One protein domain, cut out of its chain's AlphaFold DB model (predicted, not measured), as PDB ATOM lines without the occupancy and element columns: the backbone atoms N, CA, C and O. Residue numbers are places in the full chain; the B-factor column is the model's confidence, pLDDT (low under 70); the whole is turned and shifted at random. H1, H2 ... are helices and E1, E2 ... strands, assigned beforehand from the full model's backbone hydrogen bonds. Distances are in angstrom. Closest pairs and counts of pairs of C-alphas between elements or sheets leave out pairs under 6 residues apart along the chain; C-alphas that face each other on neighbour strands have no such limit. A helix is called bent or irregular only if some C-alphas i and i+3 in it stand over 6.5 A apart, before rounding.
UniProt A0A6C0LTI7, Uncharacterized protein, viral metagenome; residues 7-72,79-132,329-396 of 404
ATOM      1  N   ILE A   7     194.763 226.173 227.792       95.31
ATOM      2  CA  ILE A   7     195.616 226.339 226.619       95.31
ATOM      3  C   ILE A   7     195.833 227.815 226.296       95.31
ATOM      4  O   ILE A   7     194.879 228.592 226.228       95.31
ATOM      5  N   ASN A   8     197.090 228.181 226.062       94.31
ATOM      6  CA  ASN A   8     197.464 229.493 225.553       94.31
ATOM      7  C   ASN A   8     197.339 229.522 224.029       94.31
ATOM      8  O   ASN A   8     197.817 228.618 223.336       94.31
ATOM      9  N   GLY A   9     196.738 230.585 223.508       92.88
ATOM     10  CA  GLY A   9     196.680 230.883 222.082       92.88
ATOM     11  C   GLY A   9     195.288 231.174 221.553       92.88
ATOM     12  O   GLY A   9     195.091 232.254 221.012       92.88
ATOM     13  N   PRO A  10     194.306 230.279 221.709       95.69
ATOM     14  CA  PRO A  10     192.952 230.583 221.286       95.69
ATOM     15  C   PRO A  10     192.223 231.464 222.310       95.69
ATOM     16  O   PRO A  10     192.236 231.182 223.512       95.69
ATOM     17  N   ILE A  11     191.522 232.491 221.825       95.69
ATOM     18  CA  ILE A  11     190.572 233.289 222.618       95.69
ATOM     19  C   ILE A  11     189.353 232.458 223.043       95.69
ATOM     20  O   ILE A  11     188.757 232.705 224.088       95.69
ATOM     21  N   ASN A  12     188.977 231.475 222.225       97.00
ATOM     22  CA  ASN A  12     187.930 230.512 222.529       97.00
ATOM     23  C   ASN A  12     188.157 229.219 221.737       97.00
ATOM     24  O   ASN A  12     188.640 229.247 220.597       97.00
ATOM     25  N   VAL A  13     187.752 228.100 222.330       98.19
ATOM     26  CA  VAL A  13     187.589 226.811 221.666       98.19
ATOM     27  C   VAL A  13     186.126 226.418 221.703       98.19
ATOM     28  O   VAL A  13     185.515 226.368 222.765       98.19
ATOM     29  N   ILE A  14     185.567 226.099 220.541       98.69
ATOM     30  CA  ILE A  14     184.156 225.737 220.398       98.69
ATOM     31  C   ILE A  14     184.061 224.352 219.774       98.69
ATOM     32  O   ILE A  14     184.695 224.080 218.756       98.69
ATOM     33  N   ARG A  15     183.238 223.484 220.364       98.69
ATOM     34  CA  ARG A  15     182.873 222.185 219.793       98.69
ATOM     35  C   ARG A  15     181.458 222.246 219.247       98.69
ATOM     36  O   ARG A  15     180.531 222.581 219.984       98.69
ATOM     37  N   MET A  16     181.275 221.846 217.997       98.75
ATOM     38  CA  MET A  16     179.974 221.778 217.339       98.75
ATOM     39  C   MET A  16     179.708 220.385 216.784       98.75
ATOM     40  O   MET A  16     180.629 219.703 216.331       98.75
ATOM     41  N   ILE A  17     178.441 219.982 216.774       98.69
ATOM     42  CA  ILE A  17     177.987 218.760 216.109       98.69
ATOM     43  C   ILE A  17     176.869 219.081 215.128       98.69
ATOM     44  O   ILE A  17     176.131 220.044 215.307       98.69
ATOM     45  N   GLY A  18     176.755 218.277 214.080       98.06
ATOM     46  CA  GLY A  18     175.697 218.416 213.090       98.06
ATOM     47  C   GLY A  18     175.647 217.223 212.150       98.06
ATOM     48  O   GLY A  18     176.441 216.280 212.254       98.06
ATOM     49  N   LYS A  19     174.703 217.252 211.210       97.19
ATOM     50  CA  LYS A  19     174.500 216.163 210.254       97.19
ATOM     51  C   LYS A  19     174.254 216.704 208.855       97.19
ATOM     52  O   LYS A  19     173.377 217.530 208.641       97.19
ATOM     53  N   ILE A  20     175.004 216.188 207.885       95.94
ATOM     54  CA  ILE A  20     174.836 216.510 206.466       95.94
ATOM     55  C   ILE A  20     174.469 215.233 205.720       95.94
ATOM     56  O   ILE A  20     175.273 214.304 205.615       95.94
ATOM     57  N   GLY A  21     173.230 215.162 205.229       91.94
ATOM     58  CA  GLY A  21     172.682 213.922 204.681       91.94
ATOM     59  C   GLY A  21     172.697 212.820 205.743       91.94
ATOM     60  O   GLY A  21     172.110 212.972 206.810       91.94
ATOM     61  N   SER A  22     173.398 211.718 205.479       94.38
ATOM     62  CA  SER A  22     173.619 210.635 206.450       94.38
ATOM     63  C   SER A  22     174.902 210.786 207.277       94.38
ATOM     64  O   SER A  22     175.130 209.988 208.182       94.38
ATOM     65  N   THR A  23     175.738 211.789 206.994       96.31
ATOM     66  CA  THR A  23     177.066 211.937 207.606       96.31
ATOM     67  C   THR A  23     176.988 212.786 208.872       96.31
ATOM     68  O   THR A  23     176.746 213.992 208.790       96.31
ATOM     69  N   SER A  24     177.224 212.174 210.034       97.69
ATOM     70  CA  SER A  24     177.438 212.895 211.295       97.69
ATOM     71  C   SER A  24     178.798 213.586 211.286       97.69
ATOM     72  O   SER A  24     179.790 213.009 210.831       97.69
ATOM     73  N   LYS A  25     178.840 214.821 211.778       98.12
ATOM     74  CA  LYS A  25     180.021 215.678 211.741       98.12
ATOM     75  C   LYS A  25     180.288 216.297 213.113       98.12
ATOM     76  O   LYS A  25     179.358 216.775 213.758       98.12
ATOM     77  N   VAL A  26     181.554 216.303 213.522       98.44
ATOM     78  CA  VAL A  26     182.072 216.942 214.740       98.44
ATOM     79  C   VAL A  26     183.113 217.975 214.331       98.44
ATOM     80  O   VAL A  26     184.007 217.664 213.546       98.44
ATOM     81  N   LEU A  27     182.998 219.196 214.848       98.75
ATOM     82  CA  LEU A  27     183.893 220.303 214.536       98.75
ATOM     83  C   LEU A  27     184.453 220.918 215.811       98.75
ATOM     84  O   LEU A  27     183.683 221.319 216.678       98.75
ATOM     85  N   TYR A  28     185.770 221.059 215.886       98.75
ATOM     86  CA  TYR A  28     186.435 221.904 216.871       98.75
ATOM     87  C   TYR A  28     186.952 223.164 216.188       98.75
ATOM     88  O   TYR A  28     187.587 223.081 215.138       98.75
ATOM     89  N   LEU A  29     186.685 224.320 216.779       98.69
ATOM     90  CA  LEU A  29     187.055 225.633 216.265       98.69
ATOM     91  C   LEU A  29     187.944 226.337 217.286       98.69
ATOM     92  O   LEU A  29     187.509 226.555 218.411       98.69
ATOM     93  N   PHE A  30     189.160 226.697 216.889       98.38
ATOM     94  CA  PHE A  30     190.136 227.427 217.696       98.38
ATOM     95  C   PHE A  30     190.315 228.824 217.097       98.38
ATOM     96  O   PHE A  30     190.817 228.942 215.978       98.38
ATOM     97  N   GLY A  31     189.874 229.861 217.817       96.81
ATOM     98  CA  GLY A  31     189.933 231.249 217.342       96.81
ATOM     99  C   GLY A  31     191.155 232.002 217.854       96.81
ATOM    100  O   GLY A  31     191.337 232.093 219.061       96.81
ATOM    101  N   ASP A  32     191.950 232.579 216.960       93.75
ATOM    102  CA  ASP A  32     193.138 233.394 217.256       93.75
ATOM    103  C   ASP A  32     192.907 234.851 216.816       93.75
ATOM    104  O   ASP A  32     192.307 235.103 215.776       93.75
ATOM    105  N   ILE A  33     193.354 235.842 217.585       92.12
ATOM    106  CA  ILE A  33     193.179 237.268 217.234       92.12
ATOM    107  C   ILE A  33     194.298 237.841 216.350       92.12
ATOM    108  O   ILE A  33     194.235 239.002 215.955       92.12
ATOM    109  N   HIS A  34     195.341 237.061 216.059       90.25
ATOM    110  CA  HIS A  34     196.456 237.430 215.177       90.25
ATOM    111  C   HIS A  34     197.244 238.684 215.595       90.25
ATOM    112  O   HIS A  34     197.840 239.355 214.742       90.25
ATOM    113  N   THR A  35     197.312 238.991 216.890       86.12
ATOM    114  CA  THR A  35     198.161 240.075 217.411       86.12
ATOM    115  C   THR A  35     199.516 239.552 217.901       86.12
ATOM    116  O   THR A  35     199.765 238.343 217.878       86.12
ATOM    117  N   ASP A  36     200.416 240.458 218.288       83.44
ATOM    118  CA  ASP A  36     201.719 240.079 218.840       83.44
ATOM    119  C   ASP A  36     201.542 239.414 220.214       83.44
ATOM    120  O   ASP A  36     200.847 239.979 221.062       83.44
ATOM    121  N   VAL A  37     202.161 238.257 220.473       82.00
ATOM    122  CA  VAL A  37     202.011 237.568 221.772       82.00
ATOM    123  C   VAL A  37     202.471 238.425 222.952       82.00
ATOM    124  O   VAL A  37     201.917 238.295 224.036       82.00
ATOM    125  N   ASN A  38     203.429 239.337 222.751       82.06
ATOM    126  CA  ASN A  38     203.918 240.234 223.801       82.06
ATOM    127  C   ASN A  38     202.876 241.291 224.197       82.06
ATOM    128  O   ASN A  38     203.003 241.935 225.234       82.06
ATOM    129  N   THR A  39     201.849 241.482 223.367       80.62
ATOM    130  CA  THR A  39     200.728 242.401 223.622       80.62
ATOM    131  C   THR A  39     199.482 241.682 224.143       80.62
ATOM    132  O   THR A  39     198.433 242.304 224.301       80.62
ATOM    133  N   GLN A  40     199.569 240.373 224.397       80.38
ATOM    134  CA  GLN A  40     198.430 239.530 224.746       80.38
ATOM    135  C   GLN A  40     198.521 239.002 226.172       80.38
ATOM    136  O   GLN A  40     199.600 238.760 226.704       80.38
ATOM    137  N   GLN A  41     197.357 238.757 226.770       83.94
ATOM    138  CA  GLN A  41     197.266 238.012 228.021       83.94
ATOM    139  C   GLN A  41     197.176 236.508 227.738       83.94
ATOM    140  O   GLN A  41     196.311 236.069 226.973       83.94
ATOM    141  N   GLU A  42     198.053 235.737 228.381       88.19
ATOM    142  CA  GLU A  42     198.042 234.269 228.410       88.19
ATOM    143  C   GLU A  42     197.134 233.747 229.550       88.19
ATOM    144  O   GLU A  42     196.449 234.515 230.233       88.19
ATOM    145  N   CYS A  43     197.085 232.432 229.763       91.25
ATOM    146  CA  CYS A  43     196.415 231.846 230.921       91.25
ATOM    147  C   CYS A  43     197.171 232.140 232.227       91.25
ATOM    148  O   CYS A  43     198.364 231.868 232.316       91.25
ATOM    149  N   ASP A  44     196.465 232.532 233.295       88.88
ATOM    150  CA  ASP A  44     197.081 232.826 234.611       88.88
ATOM    151  C   ASP A  44     197.713 231.594 235.306       88.88
ATOM    152  O   ASP A  44     198.464 231.726 236.270       88.88
ATOM    153  N   SER A  45     197.377 230.376 234.868       87.44
ATOM    154  CA  SER A  45     197.856 229.133 235.488       87.44
ATOM    155  C   SER A  45     199.288 228.808 235.071       87.44
ATOM    156  O   SER A  45     199.554 228.694 233.881       87.44
ATOM    157  N   ILE A  46     200.167 228.502 236.030       86.81
ATOM    158  CA  ILE A  46     201.531 228.007 235.753       86.81
ATOM    159  C   ILE A  46     201.564 226.623 235.078       86.81
ATOM    160  O   ILE A  46     202.605 226.203 234.589       86.81
ATOM    161  N   PHE A  47     200.435 225.907 235.075       89.06
ATOM    162  CA  PHE A  47     200.273 224.604 234.422       89.06
ATOM    163  C   PHE A  47     199.564 224.715 233.064       89.06
ATOM    164  O   PHE A  47     199.033 223.723 232.564       89.06
ATOM    165  N   ASN A  48     199.479 225.922 232.500       90.94
ATOM    166  CA  ASN A  48     198.984 226.107 231.142       90.94
ATOM    167  C   ASN A  48     199.921 225.425 230.124       90.94
ATOM    168  O   ASN A  48     201.088 225.150 230.407       90.94
ATOM    169  N   VAL A  49     199.391 225.114 228.943       93.88
ATOM    170  CA  VAL A  49     200.180 224.587 227.822       93.88
ATOM    171  C   VAL A  49     199.994 225.473 226.599       93.88
ATOM    172  O   VAL A  49     198.893 225.963 226.340       93.88
ATOM    173  N   ASP A  50     201.049 225.668 225.812       92.56
ATOM    174  CA  ASP A  50     200.916 226.371 224.537       92.56
ATOM    175  C   ASP A  50     200.131 225.507 223.533       92.56
ATOM    176  O   ASP A  50     200.234 224.274 223.509       92.56
ATOM    177  N   ILE A  51     199.350 226.151 222.663       93.88
ATOM    178  CA  ILE A  51     198.501 225.472 221.674       93.88
ATOM    179  C   ILE A  51     199.242 224.419 220.838       93.88
ATOM    180  O   ILE A  51     198.707 223.345 220.570       93.88
ATOM    181  N   ASN A  52     200.476 224.689 220.420       92.56
ATOM    182  CA  ASN A  52     201.268 223.745 219.636       92.56
ATOM    183  C   ASN A  52     201.587 222.464 220.425       92.56
ATOM    184  O   ASN A  52     201.555 221.381 219.845       92.56
ATOM    185  N   GLN A  53     201.860 222.573 221.728       93.62
ATOM    186  CA  GLN A  53     202.079 221.422 222.605       93.62
ATOM    187  C   GLN A  53     200.780 220.633 222.782       93.62
ATOM    188  O   GLN A  53     200.777 219.416 222.609       93.62
ATOM    189  N   TYR A  54     199.665 221.327 223.031       95.44
ATOM    190  CA  TYR A  54     198.351 220.697 223.137       95.44
ATOM    191  C   TYR A  54     197.984 219.911 221.868       95.44
ATOM    192  O   TYR A  54     197.618 218.736 221.950       95.44
ATOM    193  N   LEU A  55     198.132 220.520 220.684       95.44
ATOM    194  CA  LEU A  55     197.869 219.856 219.405       95.44
ATOM    195  C   LEU A  55     198.816 218.670 219.176       95.44
ATOM    196  O   LEU A  55     198.356 217.611 218.757       95.44
ATOM    197  N   ALA A  56     200.108 218.806 219.497       94.06
ATOM    198  CA  ALA A  56     201.087 217.725 219.376       94.06
ATOM    199  C   ALA A  56     200.695 216.496 220.200       94.06
ATOM    200  O   ALA A  56     200.584 215.396 219.655       94.06
ATOM    201  N   THR A  57     200.447 216.690 221.496       94.50
ATOM    202  CA  THR A  57     200.060 215.614 222.410       94.50
ATOM    203  C   THR A  57     198.742 214.985 221.978       94.50
ATOM    204  O   THR A  57     198.632 213.763 221.904       94.50
ATOM    205  N   THR A  58     197.758 215.808 221.619       95.38
ATOM    206  CA  THR A  58     196.435 215.315 221.232       95.38
ATOM    207  C   THR A  58     196.489 214.500 219.939       95.38
ATOM    208  O   THR A  58     195.936 213.405 219.867       95.38
ATOM    209  N   PHE A  59     197.205 214.978 218.920       95.12
ATOM    210  CA  PHE A  59     197.333 214.268 217.646       95.12
ATOM    211  C   PHE A  59     198.140 212.977 217.762       95.12
ATOM    212  O   PHE A  59     197.822 211.989 217.091       95.12
ATOM    213  N   TYR A  60     199.168 212.976 218.612       94.56
ATOM    214  CA  TYR A  60     199.930 211.775 218.930       94.56
ATOM    215  C   TYR A  60     199.028 210.730 219.595       94.56
ATOM    216  O   TYR A  60     199.012 209.574 219.173       94.56
ATOM    217  N   ASN A  61     198.223 211.133 220.581       95.25
ATOM    218  CA  ASN A  61     197.295 210.231 221.263       95.25
ATOM    219  C   ASN A  61     196.260 209.640 220.297       95.25
ATOM    220  O   ASN A  61     196.068 208.428 220.284       95.25
ATOM    221  N   ILE A  62     195.658 210.465 219.434       95.00
ATOM    222  CA  ILE A  62     194.714 210.011 218.396       95.00
ATOM    223  C   ILE A  62     195.357 208.959 217.487       95.00
ATOM    224  O   ILE A  62     194.761 207.920 217.195       95.00
ATOM    225  N   SER A  63     196.584 209.212 217.033       94.06
ATOM    226  CA  SER A  63     197.271 208.326 216.088       94.06
ATOM    227  C   SER A  63     197.666 206.990 216.726       94.06
ATOM    228  O   SER A  63     197.638 205.968 216.044       94.06
ATOM    229  N   ASN A  64     197.941 206.977 218.035       93.81
ATOM    230  CA  ASN A  64     198.313 205.773 218.786       93.81
ATOM    231  C   ASN A  64     197.135 205.026 219.431       93.81
ATOM    232  O   ASN A  64     197.309 203.890 219.867       93.81
ATOM    233  N   ASP A  65     195.938 205.609 219.479       93.12
ATOM    234  CA  ASP A  65     194.750 204.910 219.967       93.12
ATOM    235  C   ASP A  65     194.266 203.891 218.923       93.12
ATOM    236  O   ASP A  65     193.578 204.232 217.963       93.12
ATOM    237  N   SER A  66     194.611 202.616 219.085       87.69
ATOM    238  CA  SER A  66     194.205 201.561 218.148       87.69
ATOM    239  C   SER A  66     192.689 201.334 218.073       87.69
ATOM    240  O   SER A  66     192.218 200.718 217.115       87.69
ATOM    241  N   SER A  67     191.921 201.790 219.071       90.69
ATOM    242  CA  SER A  67     190.460 201.655 219.081       90.69
ATOM    243  C   SER A  67     189.777 202.687 218.180       90.69
ATOM    244  O   SER A  67     188.731 202.402 217.587       90.69
ATOM    245  N   ASP A  68     190.405 203.850 217.999       89.88
ATOM    246  CA  ASP A  68     189.886 204.911 217.153       89.88
ATOM    247  C   ASP A  68     190.267 204.695 215.681       89.88
ATOM    248  O   ASP A  68     191.434 204.745 215.290       89.88
ATOM    249  N   LYS A  69     189.267 204.471 214.829       89.69
ATOM    250  CA  LYS A  69     189.446 204.305 213.377       89.69
ATOM    251  C   LYS A  69     189.180 205.594 212.594       89.69
ATOM    252  O   LYS A  69     189.216 205.573 211.363       89.69
ATOM    253  N   LYS A  70     188.853 206.693 213.279       94.31
ATOM    254  CA  LYS A  70     188.529 207.972 212.648       94.31
ATOM    255  C   LYS A  70     189.781 208.601 212.032       94.31
ATOM    256  O   LYS A  70     190.897 208.457 212.527       94.31
ATOM    257  N   ILE A  71     189.560 209.343 210.952       95.50
ATOM    258  CA  ILE A  71     190.525 210.304 210.415       95.50
ATOM    259  C   ILE A  71     190.074 211.694 210.852       95.50
ATOM    260  O   ILE A  71     188.881 212.010 210.780       95.50
ATOM    261  N   TYR A  72     191.033 212.501 211.290       96.94
ATOM    262  CA  TYR A  72     190.816 213.872 211.723       96.94
ATOM    263  C   TYR A  72     191.345 214.839 210.666       96.94
ATOM    264  O   TYR A  72     192.499 214.777 210.235       96.94
ATOM    265  N   SER A  79     198.430 229.516 203.813       85.00
ATOM    266  CA  SER A  79     198.470 229.415 202.358       85.00
ATOM    267  C   SER A  79     199.394 228.282 201.893       85.00
ATOM    268  O   SER A  79     200.335 227.892 202.594       85.00
ATOM    269  N   PRO A  80     199.200 227.755 200.669       78.00
ATOM    270  CA  PRO A  80     200.141 226.810 200.075       78.00
ATOM    271  C   PRO A  80     201.593 227.311 200.041       78.00
ATOM    272  O   PRO A  80     202.499 226.513 200.273       78.00
ATOM    273  N   SER A  81     201.842 228.603 199.786       76.38
ATOM    274  CA  SER A  81     203.207 229.165 199.795       76.38
ATOM    275  C   SER A  81     203.895 229.084 201.151       76.38
ATOM    276  O   SER A  81     205.088 228.789 201.211       76.38
ATOM    277  N   GLU A  82     203.157 229.316 202.235       78.25
ATOM    278  CA  GLU A  82     203.711 229.341 203.595       78.25
ATOM    279  C   GLU A  82     204.136 227.948 204.077       78.25
ATOM    280  O   GLU A  82     205.008 227.818 204.937       78.25
ATOM    281  N   LEU A  83     203.586 226.887 203.477       73.81
ATOM    282  CA  LEU A  83     204.045 225.518 203.716       73.81
ATOM    283  C   LEU A  83     205.417 225.238 203.080       73.81
ATOM    284  O   LEU A  83     206.165 224.412 203.602       73.81
ATOM    285  N   VAL A  84     205.756 225.904 201.970       69.88
ATOM    286  CA  VAL A  84     206.932 225.582 201.138       69.88
ATOM    287  C   VAL A  84     208.160 226.437 201.474       69.88
ATOM    288  O   VAL A  84     209.282 225.947 201.367       69.88
ATOM    289  N   ASN A  85     207.992 227.691 201.904       65.62
ATOM    290  CA  ASN A  85     209.115 228.616 202.120       65.62
ATOM    291  C   ASN A  85     209.830 228.390 203.460       65.62
ATOM    292  O   ASN A  85     209.424 228.898 204.504       65.62
ATOM    293  N   GLU A  86     210.892 227.580 203.475       58.38
ATOM    294  CA  GLU A  86     211.708 227.285 204.675       58.38
ATOM    295  C   GLU A  86     212.521 228.479 205.198       58.38
ATOM    296  O   GLU A  86     212.865 228.502 206.377       58.38
ATOM    297  N   GLN A  87     212.767 229.496 204.368       54.75
ATOM    298  CA  GLN A  87     213.639 230.626 204.714       54.75
ATOM    299  C   GLN A  87     213.073 231.549 205.808       54.75
ATOM    300  O   GLN A  87     213.850 232.107 206.579       54.75
ATOM    301  N   ASP A  88     211.749 231.617 205.981       53.22
ATOM    302  CA  ASP A  88     211.121 232.420 207.044       53.22
ATOM    303  C   ASP A  88     211.256 231.791 208.453       53.22
ATOM    304  O   ASP A  88     210.805 232.360 209.449       53.22
ATOM    305  N   MET A  89     211.874 230.604 208.575       50.66
ATOM    306  CA  MET A  89     211.929 229.835 209.830       50.66
ATOM    307  C   MET A  89     213.063 230.217 210.788       50.66
ATOM    308  O   MET A  89     212.997 229.838 211.959       50.66
ATOM    309  N   ASN A  90     214.075 230.967 210.344       51.28
ATOM    310  CA  ASN A  90     215.215 231.310 211.208       51.28
ATOM    311  C   ASN A  90     214.899 232.387 212.256       51.28
ATOM    312  O   ASN A  90     215.686 232.587 213.180       51.28
ATOM    313  N   ASN A  91     213.728 233.027 212.186       50.12
ATOM    314  CA  ASN A  91     213.279 233.921 213.246       50.12
ATOM    315  C   ASN A  91     212.628 233.109 214.380       50.12
ATOM    316  O   ASN A  91     211.479 232.653 214.315       50.12
ATOM    317  N   SER A  92     213.392 232.938 215.462       49.59
ATOM    318  CA  SER A  92     212.997 232.279 216.716       49.59
ATOM    319  C   SER A  92     211.798 232.936 217.414       49.59
ATOM    320  O   SER A  92     211.185 232.320 218.281       49.59
ATOM    321  N   TYR A  93     211.404 234.139 217.005       52.72
ATOM    322  CA  TYR A  93     210.372 234.934 217.660       52.72
ATOM    323  C   TYR A  93     208.968 234.296 217.602       52.72
ATOM    324  O   TYR A  93     208.471 233.870 216.549       52.72
ATOM    325  N   LYS A  94     208.326 234.228 218.778       61.00
ATOM    326  CA  LYS A  94     206.919 233.862 219.020       61.00
ATOM    327  C   LYS A  94     206.045 235.062 218.617       61.00
ATOM    328  O   LYS A  94     205.432 235.650 219.474       61.00
ATOM    329  N   PHE A  95     206.020 235.505 217.355       75.12
ATOM    330  CA  PHE A  95     205.267 236.735 217.031       75.12
ATOM    331  C   PHE A  95     203.761 236.572 217.255       75.12
ATOM    332  O   PHE A  95     203.149 237.423 217.871       75.12
ATOM    333  N   LYS A  96     203.157 235.468 216.803       85.69
ATOM    334  CA  LYS A  96     201.715 235.196 216.944       85.69
ATOM    335  C   LYS A  96     201.498 233.733 217.321       85.69
ATOM    336  O   LYS A  96     202.335 232.888 216.986       85.69
ATOM    337  N   TYR A  97     200.385 233.396 217.970       87.94
ATOM    338  CA  TYR A  97     200.068 231.999 218.291       87.94
ATOM    339  C   TYR A  97     199.861 231.144 217.043       87.94
ATOM    340  O   TYR A  97     200.462 230.074 216.935       87.94
ATOM    341  N   ILE A  98     199.165 231.666 216.036       89.25
ATOM    342  CA  ILE A  98     199.027 231.001 214.742       89.25
ATOM    343  C   ILE A  98     200.380 230.677 214.084       89.25
ATOM    344  O   ILE A  98     200.549 229.600 213.515       89.25
ATOM    345  N   HIS A  99     201.411 231.511 214.266       87.25
ATOM    346  CA  HIS A  99     202.757 231.208 213.763       87.25
ATOM    347  C   HIS A  99     203.420 230.033 214.502       87.25
ATOM    348  O   HIS A  99     204.224 229.307 213.914       87.25
ATOM    349  N   GLN A 100     203.100 229.804 215.780       86.69
ATOM    350  CA  GLN A 100     203.571 228.614 216.501       86.69
ATOM    351  C   GLN A 100     202.902 227.349 215.976       86.69
ATOM    352  O   GLN A 100     203.561 226.318 215.823       86.69
ATOM    353  N   VAL A 101     201.613 227.453 215.646       90.38
ATOM    354  CA  VAL A 101     200.875 226.402 214.952       90.38
ATOM    355  C   VAL A 101     201.554 226.133 213.604       90.38
ATOM    356  O   VAL A 101     201.984 225.007 213.370       90.38
ATOM    357  N   TYR A 102     201.834 227.149 212.779       88.19
ATOM    358  CA  TYR A 102     202.571 226.975 211.516       88.19
ATOM    359  C   TYR A 102     203.906 226.241 211.705       88.19
ATOM    360  O   TYR A 102     204.173 225.254 211.017       88.19
ATOM    361  N   LYS A 103     204.727 226.674 212.674       85.19
ATOM    362  CA  LYS A 103     206.020 226.042 213.000       85.19
ATOM    363  C   LYS A 103     205.861 224.562 213.362       85.19
ATOM    364  O   LYS A 103     206.666 223.740 212.929       85.19
ATOM    365  N   PHE A 104     204.838 224.209 214.137       86.31
ATOM    366  CA  PHE A 104     204.525 222.820 214.477       86.31
ATOM    367  C   PHE A 104     204.107 222.008 213.243       86.31
ATOM    368  O   PHE A 104     204.680 220.950 212.977       86.31
ATOM    369  N   PHE A 105     203.186 222.529 212.433       83.06
ATOM    370  CA  PHE A 105     202.680 221.824 211.254       83.06
ATOM    371  C   PHE A 105     203.761 221.570 210.208       83.06
ATOM    372  O   PHE A 105     203.846 220.473 209.661       83.06
ATOM    373  N   ARG A 106     204.655 222.527 209.979       81.38
ATOM    374  CA  ARG A 106     205.752 222.359 209.018       81.38
ATOM    375  C   ARG A 106     206.777 221.299 209.432       81.38
ATOM    376  O   ARG A 106     207.453 220.745 208.574       81.38
ATOM    377  N   LYS A 107     206.866 220.962 210.726       82.62
ATOM    378  CA  LYS A 107     207.683 219.832 211.209       82.62
ATOM    379  C   LYS A 107     207.031 218.473 210.944       82.62
ATOM    380  O   LYS A 107     207.735 217.475 210.816       82.62
ATOM    381  N   ILE A 108     205.701 218.429 210.866       82.38
ATOM    382  CA  ILE A 108     204.921 217.191 210.720       82.38
ATOM    383  C   ILE A 108     204.611 216.879 209.261       82.38
ATOM    384  O   ILE A 108     204.611 215.716 208.857       82.38
ATOM    385  N   PHE A 109     204.325 217.910 208.472       81.25
ATOM    386  CA  PHE A 109     203.908 217.775 207.089       81.25
ATOM    387  C   PHE A 109     205.061 218.133 206.163       81.25
ATOM    388  O   PHE A 109     205.633 219.216 206.245       81.25
ATOM    389  N   ARG A 110     205.383 217.221 205.244       78.62
ATOM    390  CA  ARG A 110     206.382 217.442 204.194       78.62
ATOM    391  C   ARG A 110     205.676 217.566 202.855       78.62
ATOM    392  O   ARG A 110     204.943 216.662 202.452       78.62
ATOM    393  N   TYR A 111     205.897 218.674 202.157       76.94
ATOM    394  CA  TYR A 111     205.394 218.854 200.801       76.94
ATOM    395  C   TYR A 111     206.425 218.368 199.783       76.94
ATOM    396  O   TYR A 111     207.511 218.924 199.643       76.94
ATOM    397  N   ASN A 112     206.074 217.324 199.039       74.31
ATOM    398  CA  ASN A 112     206.862 216.856 197.915       74.31
ATOM    399  C   ASN A 112     206.451 217.632 196.655       74.31
ATOM    400  O   ASN A 112     205.435 217.316 196.028       74.31
ATOM    401  N   LYS A 113     207.260 218.633 196.282       72.50
ATOM    402  CA  LYS A 113     207.008 219.509 195.126       72.50
ATOM    403  C   LYS A 113     206.941 218.746 193.800       72.50
ATOM    404  O   LYS A 113     206.067 219.046 192.996       72.50
ATOM    405  N   SER A 114     207.792 217.737 193.587       74.88
ATOM    406  CA  SER A 114     207.808 216.973 192.327       74.88
ATOM    407  C   SER A 114     206.581 216.076 192.157       74.88
ATOM    408  O   SER A 114     206.146 215.831 191.036       74.88
ATOM    409  N   LYS A 115     205.985 215.617 193.263       75.81
ATOM    410  CA  LYS A 115     204.756 214.807 193.253       75.81
ATOM    411  C   LYS A 115     203.484 215.625 193.476       75.81
ATOM    412  O   LYS A 115     202.403 215.052 193.370       75.81
ATOM    413  N   ASN A 116     203.602 216.911 193.819       69.25
ATOM    414  CA  ASN A 116     202.505 217.759 194.296       69.25
ATOM    415  C   ASN A 116     201.658 217.039 195.369       69.25
ATOM    416  O   ASN A 116     200.435 216.916 195.267       69.25
ATOM    417  N   LYS A 117     202.342 216.457 196.365       74.31
ATOM    418  CA  LYS A 117     201.731 215.668 197.445       74.31
ATOM    419  C   LYS A 117     202.265 216.109 198.796       74.31
ATOM    420  O   LYS A 117     203.468 216.286 198.958       74.31
ATOM    421  N   VAL A 118     201.372 216.214 199.772       76.38
ATOM    422  CA  VAL A 118     201.725 216.381 201.184       76.38
ATOM    423  C   VAL A 118     201.769 214.996 201.827       76.38
ATOM    424  O   VAL A 118     200.807 214.238 201.713       76.38
ATOM    425  N   SER A 119     202.877 214.662 202.482       80.19
ATOM    426  CA  SER A 119     202.990 213.500 203.366       80.19
ATOM    427  C   SER A 119     202.983 213.957 204.819       80.19
ATOM    428  O   SER A 119     203.599 214.971 205.147       80.19
ATOM    429  N   VAL A 120     202.312 213.198 205.676       84.12
ATOM    430  CA  VAL A 120     202.325 213.376 207.130       84.12
ATOM    431  C   VAL A 120     203.367 212.441 207.739       84.12
ATOM    432  O   VAL A 120     203.583 211.349 207.220       84.12
ATOM    433  N   HIS A 121     204.037 212.866 208.806       83.69
ATOM    434  CA  HIS A 121     204.903 211.983 209.581       83.69
ATOM    435  C   HIS A 121     204.088 210.822 210.177       83.69
ATOM    436  O   HIS A 121     202.990 211.038 210.683       83.69
ATOM    437  N   ASP A 122     204.653 209.612 210.196       85.38
ATOM    438  CA  ASP A 122     203.963 208.387 210.639       85.38
ATOM    439  C   ASP A 122     203.371 208.459 212.059       85.38
ATOM    440  O   ASP A 122     202.338 207.848 212.321       85.38
ATOM    441  N   MET A 123     203.955 209.265 212.958       88.44
ATOM    442  CA  MET A 123     203.443 209.504 214.316       88.44
ATOM    443  C   MET A 123     202.087 210.229 214.342       88.44
ATOM    444  O   MET A 123     201.450 210.293 215.389       88.44
ATOM    445  N   PHE A 124     201.656 210.786 213.208       91.56
ATOM    446  CA  PHE A 124     200.417 211.546 213.045       91.56
ATOM    447  C   PHE A 124     199.557 210.994 211.894       91.56
ATOM    448  O   PHE A 124     198.848 211.740 211.219       91.56
ATOM    449  N   ASN A 125     199.630 209.683 211.631       91.12
ATOM    450  CA  ASN A 125     199.028 209.021 210.464       91.12
ATOM    451  C   ASN A 125     197.488 209.116 210.357       91.12
ATOM    452  O   ASN A 125     196.943 208.855 209.283       91.12
ATOM    453  N   LYS A 126     196.786 209.520 211.424       94.50
ATOM    454  CA  LYS A 126     195.331 209.772 211.413       94.50
ATOM    455  C   LYS A 126     194.957 211.239 211.215       94.50
ATOM    456  O   LYS A 126     193.770 211.567 211.225       94.50
ATOM    457  N   ILE A 127     195.938 212.118 211.018       94.12
ATOM    458  CA  ILE A 127     195.724 213.550 210.812       94.12
ATOM    459  C   ILE A 127     195.934 213.906 209.342       94.12
ATOM    460  O   ILE A 127     196.984 213.644 208.752       94.12
ATOM    461  N   ARG A 128     194.946 214.574 208.747       92.81
ATOM    462  CA  ARG A 128     195.012 215.090 207.377       92.81
ATOM    463  C   ARG A 128     194.952 216.612 207.387       92.81
ATOM    464  O   ARG A 128     193.946 217.186 207.787       92.81
ATOM    465  N   LEU A 129     196.016 217.249 206.903       90.62
ATOM    466  CA  LEU A 129     196.105 218.703 206.791       90.62
ATOM    467  C   LEU A 129     195.320 219.235 205.586       90.62
ATOM    468  O   LEU A 129     195.408 218.705 204.474       90.62
ATOM    469  N   HIS A 130     194.638 220.354 205.804       91.62
ATOM    470  CA  HIS A 130     194.007 221.183 204.788       91.62
ATOM    471  C   HIS A 130     194.382 222.638 205.032       91.62
ATOM    472  O   HIS A 130     194.096 223.193 206.087       91.62
ATOM    473  N   TYR A 131     194.981 223.274 204.034       90.88
ATOM    474  CA  TYR A 131     195.085 224.725 204.012       90.88
ATOM    475  C   TYR A 131     193.708 225.309 203.680       90.88
ATOM    476  O   TYR A 131     193.032 224.810 202.768       90.88
ATOM    477  N   ILE A 132     193.277 226.328 204.422       93.56
ATOM    478  CA  ILE A 132     192.041 227.064 204.125       93.56
ATOM    479  C   ILE A 132     192.296 228.479 203.631       93.56
ATOM    480  O   ILE A 132     191.396 229.030 203.005       93.56
ATOM    481  N   ASN A 329     185.374 214.407 211.312       98.31
ATOM    482  CA  ASN A 329     185.930 215.088 212.483       98.31
ATOM    483  C   ASN A 329     186.848 216.213 212.002       98.31
ATOM    484  O   ASN A 329     187.957 215.960 211.534       98.31
ATOM    485  N   GLY A 330     186.352 217.445 212.052       98.25
ATOM    486  CA  GLY A 330     187.084 218.643 211.671       98.25
ATOM    487  C   GLY A 330     187.704 219.329 212.880       98.25
ATOM    488  O   GLY A 330     187.092 219.422 213.942       98.25
ATOM    489  N   ILE A 331     188.907 219.856 212.701       98.50
ATOM    490  CA  ILE A 331     189.590 220.708 213.674       98.50
ATOM    491  C   ILE A 331     190.073 221.926 212.903       98.50
ATOM    492  O   ILE A 331     190.804 221.771 211.933       98.50
ATOM    493  N   VAL A 332     189.658 223.122 213.297       98.38
ATOM    494  CA  VAL A 332     190.000 224.369 212.611       98.38
ATOM    495  C   VAL A 332     190.824 225.233 213.538       98.38
ATOM    496  O   VAL A 332     190.395 225.494 214.657       98.38
ATOM    497  N   TYR A 333     191.966 225.712 213.059       97.62
ATOM    498  CA  TYR A 333     192.720 226.777 213.709       97.62
ATOM    499  C   TYR A 333     192.844 227.964 212.754       97.62
ATOM    500  O   TYR A 333     193.394 227.822 211.657       97.62
ATOM    501  N   GLY A 334     192.336 229.122 213.166       96.44
ATOM    502  CA  GLY A 334     192.374 230.338 212.359       96.44
ATOM    503  C   GLY A 334     191.886 231.564 213.120       96.44
ATOM    504  O   GLY A 334     191.632 231.507 214.324       96.44
ATOM    505  N   GLY A 335     191.739 232.667 212.395       95.88
ATOM    506  CA  GLY A 335     191.299 233.943 212.932       95.88
ATOM    507  C   GLY A 335     189.939 233.849 213.626       95.88
ATOM    508  O   GLY A 335     189.011 233.202 213.136       95.88
ATOM    509  N   ALA A 336     189.786 234.528 214.760       95.38
ATOM    510  CA  ALA A 336     188.562 234.510 215.556       95.38
ATOM    511  C   ALA A 336     187.326 235.010 214.770       95.38
ATOM    512  O   ALA A 336     186.198 234.602 215.052       95.38
ATOM    513  N   ASP A 337     187.539 235.821 213.735       95.75
ATOM    514  CA  ASP A 337     186.493 236.317 212.834       95.75
ATOM    515  C   ASP A 337     185.942 235.229 211.919       95.75
ATOM    516  O   ASP A 337     184.723 235.081 211.795       95.75
ATOM    517  N   HIS A 338     186.830 234.392 211.377       97.56
ATOM    518  CA  HIS A 338     186.455 233.185 210.647       97.56
ATOM    519  C   HIS A 338     185.612 232.265 211.533       97.56
ATOM    520  O   HIS A 338     184.557 231.785 211.122       97.56
ATOM    521  N   ILE A 339     186.023 232.086 212.794       97.62
ATOM    522  CA  ILE A 339     185.287 231.266 213.762       97.62
ATOM    523  C   ILE A 339     183.879 231.818 214.017       97.62
ATOM    524  O   ILE A 339     182.921 231.042 214.030       97.62
ATOM    525  N   CYS A 340     183.719 233.138 214.159       98.12
ATOM    526  CA  CYS A 340     182.399 233.763 214.297       98.12
ATOM    527  C   CYS A 340     181.500 233.455 213.092       98.12
ATOM    528  O   CYS A 340     180.338 233.077 213.267       98.12
ATOM    529  N   ASN A 341     182.040 233.563 211.874       97.94
ATOM    530  CA  ASN A 341     181.297 233.256 210.656       97.94
ATOM    531  C   ASN A 341     180.932 231.767 210.546       97.94
ATOM    532  O   ASN A 341     179.803 231.433 210.178       97.94
ATOM    533  N   TYR A 342     181.847 230.865 210.916       98.62
ATOM    534  CA  TYR A 342     181.580 229.425 210.948       98.62
ATOM    535  C   TYR A 342     180.460 229.097 211.919       98.62
ATOM    536  O   TYR A 342     179.488 228.467 211.516       98.62
ATOM    537  N   VAL A 343     180.549 229.567 213.163       98.75
ATOM    538  CA  VAL A 343     179.521 229.337 214.184       98.75
ATOM    539  C   VAL A 343     178.161 229.858 213.719       98.75
ATOM    540  O   VAL A 343     177.176 229.118 213.755       98.75
ATOM    541  N   TYR A 344     178.112 231.101 213.231       98.44
ATOM    542  CA  TYR A 344     176.886 231.723 212.733       98.44
ATOM    543  C   TYR A 344     176.252 230.909 211.603       98.44
ATOM    544  O   TYR A 344     175.080 230.537 211.674       98.44
ATOM    545  N   SER A 345     177.043 230.611 210.570       97.75
ATOM    546  CA  SER A 345     176.574 229.927 209.370       97.75
ATOM    547  C   SER A 345     176.188 228.476 209.666       97.75
ATOM    548  O   SER A 345     175.166 228.005 209.182       97.75
ATOM    549  N   LEU A 346     176.959 227.752 210.483       98.56
ATOM    550  CA  LEU A 346     176.686 226.354 210.832       98.56
ATOM    551  C   LEU A 346     175.378 226.201 211.616       98.56
ATOM    552  O   LEU A 346     174.582 225.324 211.283       98.56
ATOM    553  N   ILE A 347     175.124 227.068 212.600       98.31
ATOM    554  CA  ILE A 347     173.867 227.048 213.364       98.31
ATOM    555  C   ILE A 347     172.690 227.434 212.471       98.31
ATOM    556  O   ILE A 347     171.695 226.719 212.403       98.31
ATOM    557  N   LYS A 348     172.806 228.563 211.766       96.12
ATOM    558  CA  LYS A 348     171.675 229.159 211.050       96.12
ATOM    559  C   LYS A 348     171.316 228.426 209.763       96.12
ATOM    560  O   LYS A 348     170.143 228.334 209.403       96.12
ATOM    561  N   ASP A 349     172.331 227.936 209.055       95.69
ATOM    562  CA  ASP A 349     172.183 227.382 207.715       95.69
ATOM    563  C   ASP A 349     172.455 225.873 207.641       95.69
ATOM    564  O   ASP A 349     172.269 225.288 206.578       95.69
ATOM    565  N   TYR A 350     172.900 225.193 208.697       96.62
ATOM    566  CA  TYR A 350     173.231 223.763 208.582       96.62
ATOM    567  C   TYR A 350     172.766 222.910 209.759       96.62
ATOM    568  O   TYR A 350     173.153 221.743 209.828       96.62
ATOM    569  N   ASP A 351     171.930 223.465 210.640       96.38
ATOM    570  CA  ASP A 351     171.366 222.771 211.804       96.38
ATOM    571  C   ASP A 351     172.451 222.145 212.699       96.38
ATOM    572  O   ASP A 351     172.263 221.085 213.298       96.38
ATOM    573  N   PHE A 352     173.626 222.779 212.758       98.56
ATOM    574  CA  PHE A 352     174.636 222.437 213.753       98.56
ATOM    575  C   PHE A 352     174.280 223.076 215.090       98.56
ATOM    576  O   PHE A 352     173.644 224.126 215.157       98.56
ATOM    577  N   GLU A 353     174.797 222.489 216.157       98.56
ATOM    578  CA  GLU A 353     174.705 223.035 217.501       98.56
ATOM    579  C   GLU A 353     176.075 223.041 218.172       98.56
ATOM    580  O   GLU A 353     176.891 222.132 217.997       98.56
ATOM    581  N   ILE A 354     176.335 224.086 218.952       98.81
ATOM    582  CA  ILE A 354     177.442 224.112 219.902       98.81
ATOM    583  C   ILE A 354     177.127 223.106 221.007       98.81
ATOM    584  O   ILE A 354     176.005 223.057 221.498       98.81
ATOM    585  N   THR A 355     178.132 222.335 221.409       98.50
ATOM    586  CA  THR A 355     178.072 221.382 222.532       98.50
ATOM    587  C   THR A 355     178.999 221.787 223.670       98.50
ATOM    588  O   THR A 355     178.675 221.566 224.832       98.50
ATOM    589  N   ASN A 356     180.115 222.447 223.349       98.31
ATOM    590  CA  ASN A 356     181.060 222.973 224.324       98.31
ATOM    591  C   ASN A 356     181.633 224.303 223.827       98.31
ATOM    592  O   ASN A 356     181.799 224.500 222.622       98.31
ATOM    593  N   SER A 357     181.961 225.187 224.763       97.75
ATOM    594  CA  SER A 357     182.612 226.469 224.507       97.75
ATOM    595  C   SER A 357     183.513 226.785 225.695       97.75
ATOM    596  O   SER A 357     183.032 226.721 226.827       97.75
ATOM    597  N   SER A 358     184.793 227.095 225.475       96.81
ATOM    598  CA  SER A 358     185.718 227.419 226.576       96.81
ATOM    599  C   SER A 358     185.403 228.778 227.198       96.81
ATOM    600  O   SER A 358     185.755 229.050 228.341       96.81
ATOM    601  N   TYR A 359     184.712 229.628 226.442       96.44
ATOM    602  CA  TYR A 359     184.069 230.832 226.941       96.44
ATOM    603  C   TYR A 359     182.664 230.976 226.350       96.44
ATOM    604  O   TYR A 359     182.460 230.776 225.152       96.44
ATOM    605  N   MET A 360     181.688 231.373 227.162       96.69
ATOM    606  CA  MET A 360     180.407 231.884 226.679       96.69
ATOM    607  C   MET A 360     179.848 232.918 227.658       96.69
ATOM    608  O   MET A 360     179.982 232.751 228.868       96.69
ATOM    609  N   SER A 361     179.193 233.959 227.147       96.94
ATOM    610  CA  SER A 361     178.473 234.926 227.991       96.94
ATOM    611  C   SER A 361     177.029 234.497 228.304       96.94
ATOM    612  O   SER A 361     176.402 235.033 229.217       96.94
ATOM    613  N   ALA A 362     176.494 233.513 227.570       97.06
ATOM    614  CA  ALA A 362     175.181 232.921 227.830       97.06
ATOM    615  C   ALA A 362     175.196 232.015 229.075       97.06
ATOM    616  O   ALA A 362     176.231 231.455 229.431       97.06
ATOM    617  N   LYS A 363     174.033 231.801 229.711       96.88
ATOM    618  CA  LYS A 363     173.956 230.996 230.948       96.88
ATOM    619  C   LYS A 363     174.270 229.519 230.723       96.88
ATOM    620  O   LYS A 363     174.706 228.836 231.641       96.88
ATOM    621  N   ASN A 364     173.969 229.004 229.533       97.62
ATOM    622  CA  ASN A 364     174.227 227.624 229.139       97.62
ATOM    623  C   ASN A 364     174.267 227.485 227.607       97.62
ATOM    624  O   ASN A 364     173.866 228.388 226.871       97.62
ATOM    625  N   ILE A 365     174.707 226.316 227.142       98.19
ATOM    626  CA  ILE A 365     174.869 225.984 225.720       98.19
ATOM    627  C   ILE A 365     173.547 226.059 224.932       98.19
ATOM    628  O   ILE A 365     173.533 226.505 223.785       98.19
ATOM    629  N   ASN A 366     172.412 225.694 225.535       98.25
ATOM    630  CA  ASN A 366     171.110 225.769 224.860       98.25
ATOM    631  C   ASN A 366     170.696 227.223 224.603       98.25
ATOM    632  O   ASN A 366     170.218 227.566 223.519       98.25
ATOM    633  N   GLU A 367     170.896 228.092 225.594       98.38
ATOM    634  CA  GLU A 367     170.657 229.526 225.450       98.38
ATOM    635  C   GLU A 367     171.615 230.150 224.428       98.38
ATOM    636  O   GLU A 367     171.170 230.926 223.583       98.38
ATOM    637  N   LEU A 368     172.892 229.750 224.438       98.50
ATOM    638  CA  LEU A 368     173.892 230.180 223.458       98.50
ATOM    639  C   LEU A 368     173.445 229.882 222.018       98.50
ATOM    640  O   LEU A 368     173.361 230.800 221.200       98.50
ATOM    641  N   ASN A 369     173.087 228.628 221.723       98.62
ATOM    642  CA  ASN A 369     172.600 228.219 220.402       98.62
ATOM    643  C   ASN A 369     171.349 229.011 219.984       98.62
ATOM    644  O   ASN A 369     171.274 229.529 218.867       98.62
ATOM    645  N   LYS A 370     170.376 229.167 220.894       98.25
ATOM    646  CA  LYS A 370     169.141 229.926 220.636       98.25
ATOM    647  C   LYS A 370     169.412 231.400 220.338       98.25
ATOM    648  O   LYS A 370     168.732 231.978 219.490       98.25
ATOM    649  N   ASN A 371     170.357 232.013 221.046       98.25
ATOM    650  CA  ASN A 371     170.708 233.415 220.866       98.25
ATOM    651  C   ASN A 371     171.434 233.633 219.538       98.25
ATOM    652  O   ASN A 371     171.035 234.512 218.776       98.25
ATOM    653  N   ILE A 372     172.412 232.781 219.211       98.31
ATOM    654  CA  ILE A 372     173.142 232.861 217.939       98.31
ATOM    655  C   ILE A 372     172.203 232.657 216.744       98.31
ATOM    656  O   ILE A 372     172.264 233.425 215.787       98.31
ATOM    657  N   ASN A 373     171.270 231.702 216.813       97.62
ATOM    658  CA  ASN A 373     170.330 231.434 215.718       97.62
ATOM    659  C   ASN A 373     169.428 232.640 215.366       97.62
ATOM    660  O   ASN A 373     168.921 232.756 214.250       97.62
ATOM    661  N   LYS A 374     169.226 233.570 216.309       97.50
ATOM    662  CA  LYS A 374     168.423 234.789 216.108       97.50
ATOM    663  C   LYS A 374     169.216 235.963 215.536       97.50
ATOM    664  O   LYS A 374     168.609 236.967 215.157       97.50
ATOM    665  N   LEU A 375     170.542 235.867 215.493       97.62
ATOM    666  CA  LEU A 375     171.390 236.949 215.011       97.62
ATOM    667  C   LEU A 375     171.158 237.220 213.526       97.62
ATOM    668  O   LEU A 375     170.778 236.336 212.750       97.62
ATOM    669  N   LYS A 376     171.393 238.470 213.126       95.94
ATOM    670  CA  LYS A 376     171.322 238.906 211.723       95.94
ATOM    671  C   LYS A 376     172.704 239.052 211.092       95.94
ATOM    672  O   LYS A 376     172.808 238.917 209.875       95.94
ATOM    673  N   ASN A 377     173.729 239.296 211.905       94.69
ATOM    674  CA  ASN A 377     175.113 239.453 211.487       94.69
ATOM    675  C   ASN A 377     175.998 238.440 212.233       94.69
ATOM    676  O   ASN A 377     175.817 238.222 213.430       94.69
ATOM    677  N   TYR A 378     176.952 237.822 211.533       95.50
ATOM    678  CA  TYR A 378     177.904 236.891 212.142       95.50
ATOM    679  C   TYR A 378     178.849 237.585 213.130       95.50
ATOM    680  O   TYR A 378     179.291 236.967 214.094       95.50
ATOM    681  N   MET A 379     179.112 238.879 212.945       95.31
ATOM    682  CA  MET A 379     179.947 239.671 213.854       95.31
ATOM    683  C   MET A 379     179.319 239.804 215.243       95.31
ATOM    684  O   MET A 379     180.033 239.864 216.242       95.31
ATOM    685  N   ASP A 380     177.986 239.746 215.329       97.56
ATOM    686  CA  ASP A 380     177.266 239.773 216.601       97.56
ATOM    687  C   ASP A 380     177.481 238.487 217.416       97.56
ATOM    688  O   ASP A 380     177.132 238.447 218.594       97.56
ATOM    689  N   VAL A 381     178.061 237.427 216.834       98.06
ATOM    690  CA  VAL A 381     178.437 236.212 217.577       98.06
ATOM    691  C   VAL A 381     179.514 236.528 218.616       98.06
ATOM    692  O   VAL A 381     179.504 235.932 219.694       98.06
ATOM    693  N   ARG A 382     180.383 237.515 218.351       96.62
ATOM    694  CA  ARG A 382     181.468 237.930 219.254       96.62
ATOM    695  C   ARG A 382     180.969 238.245 220.665       96.62
ATOM    696  O   ARG A 382     181.606 237.835 221.626       96.62
ATOM    697  N   GLN A 383     179.798 238.873 220.807       96.12
ATOM    698  CA  GLN A 383     179.223 239.204 222.126       96.12
ATOM    699  C   GLN A 383     178.931 237.964 222.992       96.12
ATOM    700  O   GLN A 383     178.782 238.063 224.211       96.12
ATOM    701  N   TYR A 384     178.802 236.797 222.355       97.81
ATOM    702  CA  TYR A 384     178.510 235.538 223.024       97.81
ATOM    703  C   TYR A 384     179.740 234.684 223.270       97.81
ATOM    704  O   TYR A 384     179.759 233.952 224.255       97.81
ATOM    705  N   ILE A 385     180.736 234.755 222.385       96.94
ATOM    706  CA  ILE A 385     181.876 233.834 222.397       96.94
ATOM    707  C   ILE A 385     183.218 234.516 222.684       96.94
ATOM    708  O   ILE A 385     184.211 233.808 222.808       96.94
ATOM    709  N   PHE A 386     183.293 235.844 222.808       95.00
ATOM    710  CA  PHE A 386     184.527 236.532 223.206       95.00
ATOM    711  C   PHE A 386     184.444 237.031 224.651       95.00
ATOM    712  O   PHE A 386     183.415 237.590 225.039       95.00
ATOM    713  N   PRO A 387     185.519 236.877 225.444       92.50
ATOM    714  CA  PRO A 387     185.581 237.421 226.787       92.50
ATOM    715  C   PRO A 387     185.554 238.951 226.782       92.50
ATOM    716  O   PRO A 387     186.133 239.596 225.911       92.50
ATOM    717  N   ASN A 388     184.935 239.532 227.815       90.00
ATOM    718  CA  ASN A 388     184.885 240.988 228.019       90.00
ATOM    719  C   ASN A 388     186.282 241.627 228.120       90.00
ATOM    720  O   ASN A 388     186.450 242.801 227.805       90.00
ATOM    721  N   ILE A 389     187.268 240.861 228.592       89.88
ATOM    722  CA  ILE A 389     188.677 241.252 228.636       89.88
ATOM    723  C   ILE A 389     189.429 240.315 227.704       89.88
ATOM    724  O   ILE A 389     189.366 239.095 227.863       89.88
ATOM    725  N   LEU A 390     190.136 240.894 226.737       88.50
ATOM    726  CA  LEU A 390     190.867 240.141 225.733       88.50
ATOM    727  C   LEU A 390     191.958 239.284 226.381       88.50
ATOM    728  O   LEU A 390     192.952 239.799 226.892       88.50
ATOM    729  N   ARG A 391     191.775 237.967 226.311       90.38
ATOM    730  CA  ARG A 391     192.721 236.973 226.809       90.38
ATOM    731  C   ARG A 391     192.739 235.772 225.873       90.38
ATOM    732  O   ARG A 391     191.697 235.178 225.616       90.38
ATOM    733  N   GLN A 392     193.918 235.408 225.378       91.88
ATOM    734  CA  GLN A 392     194.119 234.255 224.496       91.88
ATOM    735  C   GLN A 392     194.362 232.997 225.340       91.88
ATOM    736  O   GLN A 392     195.421 232.376 225.283       91.88
ATOM    737  N   CYS A 393     193.379 232.680 226.185       93.69
ATOM    738  CA  CYS A 393     193.375 231.533 227.081       93.69
ATOM    739  C   CYS A 393     192.043 230.800 226.960       93.69
ATOM    740  O   CYS A 393     190.990 231.402 227.166       93.69
ATOM    741  N   SER A 394     192.092 229.497 226.702       95.81
ATOM    742  CA  SER A 394     190.898 228.655 226.654       95.81
ATOM    743  C   SER A 394     190.967 227.558 227.711       95.81
ATOM    744  O   SER A 394     191.934 226.799 227.758       95.81
ATOM    745  N   ASP A 395     189.940 227.473 228.557       95.31
ATOM    746  CA  ASP A 395     189.757 226.375 229.508       95.31
ATOM    747  C   ASP A 395     188.958 225.244 228.852       95.31
ATOM    748  O   ASP A 395     187.820 225.439 228.425       95.31
ATOM    749  N   LEU A 396     189.576 224.071 228.731       95.50
ATOM    750  CA  LEU A 396     188.969 222.899 228.108       95.50
ATOM    751  C   LEU A 396     188.344 221.935 229.123       95.50
ATOM    752  O   LEU A 396     188.089 220.774 228.792       95.50
TER     753      LEU A 396
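What this domain is: This is residues 7 to 72, 79 to 132 and 329 to 396 of the 404 residues of an uncharacterized protein of viral metagenome (UniProt A0A6C0LTI7). Two lobes sit side by side: one is a twisted four-stranded sheet with H5 packed along one face and the helical hairpin H6 and H7 beyond it, and the other is made of H1 and H4 with the smaller parts H2, H3, E5 and the hairpin E3 and E4. The first turns of H4 reach the last residues of E2 and E6, while the long hairpin E1 and E2 runs through the sheet. The printed part has 188 residues with seven named helices and eight named strands, in the order E1 E2 H1 H2 H3 H4 E3 E4 E5 E6 H5 E7 H6 H7 E8; the class is mixed, helices and strands. The four-stranded sheet has the order E6 E2 E1 E7 and is mixed, and E3 and E4 form an antiparallel sheet of two. The whole is compact, with a radius of gyration of the C-alphas of 17.3 A and spans of 49 by 45 by 30 A.

Where its parts are: E1, residues 12 to 20, begins at C-alpha 12 (187.930, 230.512, 222.529) and is 25.0 A long; E2, residues 23 to 32, is 28.5 A long. H1 is residues 51 to 64, 19.9 A, H2 residues 80 to 84 and H3 residues 86 to 90. H3 is irregular, but only just: C-alphas 87 and 90 are 6.7 A apart. H4, residues 97 to 108, is 17.3 A long and begins at C-alpha 97 (200.068, 231.999, 218.291). E3 is residues 109 to 112, E4 117 to 120, E5 127 to 131 and E6 329 to 335, the last 19.6 A long. H5, residues 336 to 350, is 20.0 A long. E7 is residues 353 to 357, H6 365 to 373, H7 378 to 385 and E8 393 to 395, ending at C-alpha 395 (189.757, 226.375, 229.508).

How they stand to each other: E1 and E2 are an antiparallel hairpin, with N 16 and O 27 at 2.8 A. E6 is parallel to E2, with N 332 and O 28 at 2.8 A, and E7 antiparallel to E1, with N 355 and O 15 at 2.8 A. E6, H5 and E7 form a split strand-helix-strand unit, two strands running the same way with E2 and E1 between them; its crossover is right-handed. H5 is on one face, two layers with the sheet, over E2 and E1 at a height of 8.8 A. H5 touches H7, about perpendicular at 76 degrees, closest at the C-alphas of Asn 341 and Tyr 378, 5.2 A. H6 only grazes the sheet, and it only just touches H7, with 3 pairs of C-alphas within 8 A, the closest being Ile 372 and Val 381, 6.3 A. E8 pairs with no named strand; its closest C-alpha to E1 is Ser 394, 5.4 A from that of Asn 12. H4 only grazes the sheet, with residues 97 to 101. H1 touches H4 with residues 51 to 56 alone, at a shallow tilt of 34.6 degrees, only just short of steep; the closest C-alphas are Asn 52 and Val 101, 5.4 A. H2 and H3 are each close to H4 but not clearly touching it. E3 and E4 are a hairpin, with N 110 and O 119 at 2.9 A. E5, which pairs with no named strand, and E6 are near each other. In H1, H5 and H6 every O i to N i+4 pair is within hydrogen-bond range; H4 has 7 of 8, H7 1 of 4 beside 5 of 5 i+3 pairs, H2 0 of 1 beside 2 of 2, and H3 0 of 1 beside 1 of 2.

The domain as a whole: The two C-alphas farthest apart are those of Ser 114 and Lys 363, 53.2 A. Residues 73 to 78 and 133 to 328 are not printed; the gaps across these cuts are 19.7 A and 15.8 A between C-alphas 72 and 79 and between 132 and 329. Of the links that are printed whole, the one from E2 to H1 is long, with 18 residues. The mean pLDDT of the printed part is 90.0; residues 84 to 94 and residue 116 of the model are under 70.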